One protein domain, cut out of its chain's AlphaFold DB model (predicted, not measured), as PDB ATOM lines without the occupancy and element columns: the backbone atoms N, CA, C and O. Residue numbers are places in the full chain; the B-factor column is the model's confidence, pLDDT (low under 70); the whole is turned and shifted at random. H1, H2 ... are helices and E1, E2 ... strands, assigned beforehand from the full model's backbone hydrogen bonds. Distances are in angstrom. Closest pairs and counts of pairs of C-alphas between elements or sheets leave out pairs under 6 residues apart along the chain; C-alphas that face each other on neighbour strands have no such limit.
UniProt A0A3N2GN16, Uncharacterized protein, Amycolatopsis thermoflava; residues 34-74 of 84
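AT A GLANCE: This is residues 34 to 74 of the 84 residues of an uncharacterized protein of Amycolatopsis thermoflava (UniProt A0A3N2GN16). One helix, H1, packs lengthwise over one face of a small three-stranded antiparallel sheet, making two layers with the other face of the sheet bare. The helix covers E3 and E2, while E1 forms the edge of the sheet farther from it. The printed part has 41 residues, with one named helix and three named strands in the order E1, H1, E2, E3 along the chain; across the sheet the order is E1, E3, E2. The class is mixed, helices and strands. The whole is compact, with a radius of gyration of the C-alphas of 8.9 A and spans of 23 by 18 by 13 A.

IN THESE COORDINATES: Find C-alpha 34 at (-33.207, -22.812, 31.529); here the strand E1 begins, residues 34 to 38, 11.8 A from first to last C-alpha. After a tight link of 3 residues, look for C-alpha 42 at (-33.208, -36.441, 21.770), where the helix H1 starts; it holds residues 42 to 54 and measures 18.2 A. A short link of 8 residues then brings you to the strand E2, residues 63 to 66, 10.1 A long. After a tight link of 2 residues comes the strand E3, residues 69 to 73, 13.2 A long, ending with C-alpha 73 at (-34.302, -26.407, 36.464).

HOW THE PARTS SIT: Start with E3, the inner strand. Beside it is E1, antiparallel at 155 degrees between directions; look at N 36 and O 70, 2.8 A apart and within hydrogen-bond range. Its other neighbour is E2, antiparallel at 145 degrees, where N 64 and O 71 are within hydrogen-bond range at 2.8 A. E2 and E3 form a hairpin. H1 is on the sheet at a height over the sheet of 8.9 A, over E3 and E2. On the local plane its line and that of E3 stand at 17 degrees, and it runs along the strands. The closest C-alphas of H1 and E3 are those of Cys 45 and Leu 70, 5.6 A apart; those of H1 and E2 are Cys 45 and Cys 65, 6.0 A apart. E1, H1 and E2 make a split strand-helix-strand unit, two strands running the same way with a helix between them in the chain and E3 between them in the sheet; its crossover is right-handed. In H1, every O i to N i+4 pair is within hydrogen-bond range.

THE WHOLE: The two C-alphas farthest apart are those of Gly 40 and Gly 56, at 23.3 A. The first and last printed C-alphas, of Ala 34 and Asn 74, are 6.0 A apart. The printed part has no cut, and none of its links between named elements is long. Read the B-factor column for the model's confidence: the mean pLDDT of the printed part is 89.7, and no printed residue is under 70.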
ATOM      1  N   ALA A  34     -34.178 -23.424  32.424       87.31
ATOM      2  CA  ALA A  34     -33.207 -22.812  31.529       87.31
ATOM      3  C   ALA A  34     -32.698 -23.830  30.495       87.31
ATOM      4  O   ALA A  34     -32.350 -24.955  30.868       87.31
ATOM      5  N   PRO A  35     -32.621 -23.459  29.205       87.69
ATOM      6  CA  PRO A  35     -31.956 -24.285  28.211       87.69
ATOM      7  C   PRO A  35     -30.443 -24.239  28.457       87.69
ATOM      8  O   PRO A  35     -29.864 -23.164  28.608       87.69
ATOM      9  N   VAL A  36     -29.802 -25.404  28.502       86.56
ATOM     10  CA  VAL A  36     -28.360 -25.528  28.771       86.56
ATOM     11  C   VAL A  36     -27.589 -25.805  27.491       86.56
ATOM     12  O   VAL A  36     -26.557 -25.186  27.245       86.56
ATOM     13  N   GLN A  37     -28.073 -26.746  26.681       87.12
ATOM     14  CA  GLN A  37     -27.367 -27.178  25.482       87.12
ATOM     15  C   GLN A  37     -28.318 -27.835  24.482       87.12
ATOM     16  O   GLN A  37     -29.167 -28.636  24.868       87.12
ATOM     17  N   ASP A  38     -28.135 -27.540  23.197       92.00
ATOM     18  CA  ASP A  38     -28.693 -28.342  22.108       92.00
ATOM     19  C   ASP A  38     -27.699 -29.449  21.740       92.00
ATOM     20  O   ASP A  38     -26.547 -29.182  21.395       92.00
ATOM     21  N   LEU A  39     -28.136 -30.700  21.872       90.06
ATOM     22  CA  LEU A  39     -27.316 -31.889  21.646       90.06
ATOM     23  C   LEU A  39     -27.564 -32.513  20.264       90.06
ATOM     24  O   LEU A  39     -27.015 -33.571  19.958       90.06
ATOM     25  N   GLY A  40     -28.407 -31.894  19.432       88.62
ATOM     26  CA  GLY A  40     -28.702 -32.326  18.063       88.62
ATOM     27  C   GLY A  40     -29.515 -33.623  17.945       88.62
ATOM     28  O   GLY A  40     -29.932 -33.989  16.850       88.62
ATOM     29  N   SER A  41     -29.777 -34.326  19.051       90.94
ATOM     30  CA  SER A  41     -30.639 -35.508  19.101       90.94
ATOM     31  C   SER A  41     -31.258 -35.677  20.483       90.94
ATOM     32  O   SER A  41     -30.585 -35.513  21.503       90.94
ATOM     33  N   ALA A  42     -32.525 -36.095  20.523       90.38
ATOM     34  CA  ALA A  42     -33.208 -36.441  21.770       90.38
ATOM     35  C   ALA A  42     -32.492 -37.572  22.534       90.38
ATOM     36  O   ALA A  42     -32.485 -37.576  23.764       90.38
ATOM     37  N   TYR A  43     -31.834 -38.493  21.818       92.50
ATOM     38  CA  TYR A  43     -31.038 -39.560  22.430       92.50
ATOM     39  C   TYR A  43     -29.834 -38.999  23.194       92.50
ATOM     40  O   TYR A  43     -29.620 -39.341  24.358       92.50
ATOM     41  N   PHE A  44     -29.077 -38.088  22.574       92.56
ATOM     42  CA  PHE A  44     -27.945 -37.440  23.238       92.56
ATOM     43  C   PHE A  44     -28.400 -36.538  24.383       92.56
ATOM     44  O   PHE A  44     -27.725 -36.495  25.408       92.56
ATOM     45  N   CYS A  45     -29.565 -35.895  24.262       93.00
ATOM     46  CA  CYS A  45     -30.173 -35.164  25.371       93.00
ATOM     47  C   CYS A  45     -30.428 -36.052  26.588       93.00
ATOM     48  O   CYS A  45     -29.996 -35.715  27.692       93.00
ATOM     49  N   GLN A  46     -31.058 -37.213  26.394       93.06
ATOM     50  CA  GLN A  46     -31.275 -38.139  27.503       93.06
ATOM     51  C   GLN A  46     -29.962 -38.650  28.089       93.06
ATOM     52  O   GLN A  46     -29.810 -38.664  29.308       93.06
ATOM     53  N   ALA A  47     -28.997 -39.007  27.240       93.31
ATOM     54  CA  ALA A  47     -27.687 -39.454  27.697       93.31
ATOM     55  C   ALA A  47     -26.983 -38.380  28.544       93.31
ATOM     56  O   ALA A  47     -26.462 -38.695  29.610       93.31
ATOM     57  N   ALA A  48     -27.010 -37.113  28.121       91.62
ATOM     58  CA  ALA A  48     -26.416 -36.003  28.865       91.62
ATOM     59  C   ALA A  48     -27.145 -35.728  30.191       91.62
ATOM     60  O   ALA A  48     -26.499 -35.495  31.216       91.62
ATOM     61  N   GLY A  49     -28.478 -35.796  30.187       91.88
ATOM     62  CA  GLY A  49     -29.296 -35.669  31.389       91.88
ATOM     63  C   GLY A  49     -28.979 -36.749  32.422       91.88
ATOM     64  O   GLY A  49     -28.598 -36.429  33.549       91.88
ATOM     65  N   ILE A  50     -29.022 -38.020  32.008       92.94
ATOM     66  CA  ILE A  50     -28.684 -39.181  32.848       92.94
ATOM     67  C   ILE A  50     -27.232 -39.107  33.319       92.94
ATOM     68  O   ILE A  50     -26.953 -39.361  34.491       92.94
ATOM     69  N   ALA A  51     -26.300 -38.737  32.436       92.19
ATOM     70  CA  ALA A  51     -24.897 -38.592  32.797       92.19
ATOM     71  C   ALA A  51     -24.737 -37.544  33.897       92.19
ATOM     72  O   ALA A  51     -24.184 -37.845  34.949       92.19
ATOM     73  N   GLY A  52     -25.268 -36.335  33.714       89.94
ATOM     74  CA  GLY A  52     -25.148 -35.322  34.757       89.94
ATOM     75  C   GLY A  52     -25.906 -35.694  36.040       89.94
ATOM     76  O   GLY A  52     -25.439 -35.336  37.113       89.94
ATOM     77  N   GLN A  53     -26.973 -36.499  35.980       90.19
ATOM     78  CA  GLN A  53     -27.607 -37.050  37.182       90.19
ATOM     79  C   GLN A  53     -26.685 -38.044  37.900       90.19
ATOM     80  O   GLN A  53     -26.514 -37.980  39.114       90.19
ATOM     81  N   THR A  54     -26.038 -38.925  37.137       90.44
ATOM     82  CA  THR A  54     -25.073 -39.916  37.638       90.44
ATOM     83  C   THR A  54     -23.850 -39.242  38.262       90.44
ATOM     84  O   THR A  54     -23.342 -39.699  39.281       90.44
ATOM     85  N   PHE A  55     -23.401 -38.125  37.686       89.50
ATOM     86  CA  PHE A  55     -22.292 -37.317  38.198       89.50
ATOM     87  C   PHE A  55     -22.718 -36.280  39.251       89.50
ATOM     88  O   PHE A  55     -21.912 -35.427  39.618       89.50
ATOM     89  N   GLY A  56     -23.967 -36.317  39.734       85.81
ATOM     90  CA  GLY A  56     -24.451 -35.427  40.796       85.81
ATOM     91  C   GLY A  56     -24.579 -33.954  40.396       85.81
ATOM     92  O   GLY A  56     -24.696 -33.090  41.259       85.81
ATOM     93  N   ARG A  57     -24.563 -33.648  39.096       86.69
ATOM     94  CA  ARG A  57     -24.759 -32.294  38.559       86.69
ATOM     95  C   ARG A  57     -26.218 -31.833  38.663       86.69
ATOM     96  O   ARG A  57     -26.455 -30.634  38.758       86.69
ATOM     97  N   TRP A  58     -27.178 -32.760  38.641       86.44
ATOM     98  CA  TRP A  58     -28.614 -32.482  38.785       86.44
ATOM     99  C   TRP A  58     -29.345 -33.641  39.473       86.44
ATOM    100  O   TRP A  58     -28.934 -34.795  39.349       86.44
ATOM    101  N   GLN A  59     -30.443 -33.353  40.179       87.94
ATOM    102  CA  GLN A  59     -31.273 -34.381  40.816       87.94
ATOM    103  C   GLN A  59     -32.310 -34.977  39.842       87.94
ATOM    104  O   GLN A  59     -32.577 -34.404  38.776       87.94
ATOM    105  N   PRO A  60     -32.921 -36.138  40.171       84.88
ATOM    106  CA  PRO A  60     -34.085 -36.619  39.435       84.88
ATOM    107  C   PRO A  60     -35.179 -35.543  39.362       84.88
ATOM    108  O   PRO A  60     -35.681 -35.090  40.384       84.88
ATOM    109  N   GLY A  61     -35.565 -35.154  38.145       87.19
ATOM    110  CA  GLY A  61     -36.592 -34.134  37.915       87.19
ATOM    111  C   GLY A  61     -36.076 -32.697  37.780       87.19
ATOM    112  O   GLY A  61     -36.878 -31.826  37.438       87.19
ATOM    113  N   ASP A  62     -34.774 -32.452  37.959       89.00
ATOM    114  CA  ASP A  62     -34.132 -31.144  37.716       89.00
ATOM    115  C   ASP A  62     -33.659 -30.964  36.273       89.00
ATOM    116  O   ASP A  62     -33.120 -29.924  35.910       89.00
ATOM    117  N   TRP A  63     -33.851 -31.962  35.419       91.25
ATOM    118  CA  TRP A  63     -33.515 -31.879  34.007       91.25
ATOM    119  C   TRP A  63     -34.630 -32.498  33.169       91.25
ATOM    120  O   TRP A  63     -35.335 -33.410  33.608       91.25
ATOM    121  N   ARG A  64     -34.806 -31.985  31.953       91.81
ATOM    122  CA  ARG A  64     -35.742 -32.525  30.966       91.81
ATOM    123  C   ARG A  64     -35.245 -32.251  29.555       91.81
ATOM    124  O   ARG A  64     -34.520 -31.289  29.314       91.81
ATOM    125  N   CYS A  65     -35.678 -33.079  28.617       92.19
ATOM    126  CA  CYS A  65     -35.401 -32.889  27.200       92.19
ATOM    127  C   CYS A  65     -36.632 -32.338  26.493       92.19
ATOM    128  O   CYS A  65     -37.719 -32.906  26.610       92.19
ATOM    129  N   VAL A  66     -36.449 -31.263  25.732       91.31
ATOM    130  CA  VAL A  66     -37.458 -30.736  24.808       91.31
ATOM    131  C   VAL A  66     -36.866 -30.848  23.408       91.31
ATOM    132  O   VAL A  66     -36.045 -30.032  22.990       91.31
ATOM    133  N   GLY A  67     -37.214 -31.931  22.709       89.75
ATOM    134  CA  GLY A  67     -36.544 -32.310  21.466       89.75
ATOM    135  C   GLY A  67     -35.056 -32.630  21.708       89.75
ATOM    136  O   GLY A  67     -34.758 -33.431  22.596       89.75
ATOM    137  N   PRO A  68     -34.119 -32.042  20.940       92.38
ATOM    138  CA  PRO A  68     -32.683 -32.244  21.134       92.38
ATOM    139  C   PRO A  68     -32.073 -31.339  22.222       92.38
ATOM    140  O   PRO A  68     -30.893 -31.487  22.543       92.38
ATOM    141  N   VAL A  69     -32.857 -30.420  22.796       91.56
ATOM    142  CA  VAL A  69     -32.375 -29.423  23.759       91.56
ATOM    143  C   VAL A  69     -32.546 -29.922  25.188       91.56
ATOM    144  O   VAL A  69     -33.648 -30.298  25.605       91.56
ATOM    145  N   LEU A  70     -31.457 -29.871  25.954       91.31
ATOM    146  CA  LEU A  70     -31.439 -30.126  27.388       91.31
ATOM    147  C   LEU A  70     -31.849 -28.864  28.148       91.31
ATOM    148  O   LEU A  70     -31.210 -27.817  28.033       91.31
ATOM    149  N   TRP A  71     -32.889 -28.999  28.959       91.88
ATOM    150  CA  TRP A  71     -33.367 -27.983  29.885       91.88
ATOM    151  C   TRP A  71     -33.089 -28.429  31.308       91.88
ATOM    152  O   TRP A  71     -33.323 -29.584  31.661       91.88
ATOM    153  N   VAL A  72     -32.622 -27.503  32.132       90.31
ATOM    154  CA  VAL A  72     -32.319 -27.745  33.540       90.31
ATOM    155  C   VAL A  72     -33.090 -26.752  34.382       90.31
ATOM    156  O   VAL A  72     -33.315 -25.607  33.980       90.31
ATOM    157  N   ARG A  73     -33.549 -27.217  35.534       87.81
ATOM    158  CA  ARG A  73     -34.302 -26.407  36.464       87.81
ATOM    159  C   ARG A  73     -33.368 -25.375  37.082       87.81
ATOM    160  O   ARG A  73     -32.294 -25.696  37.579       87.81
ATOM    161  N   ASN A  74     -33.776 -24.121  37.007       75.38
ATOM    162  CA  ASN A  74     -33.036 -22.977  37.505       75.38
ATOM    163  C   ASN A  74     -33.684 -22.533  38.822       75.38
ATOM    164  O   ASN A  74     -34.223 -21.432  38.920       75.38
TER     165      ASN A  74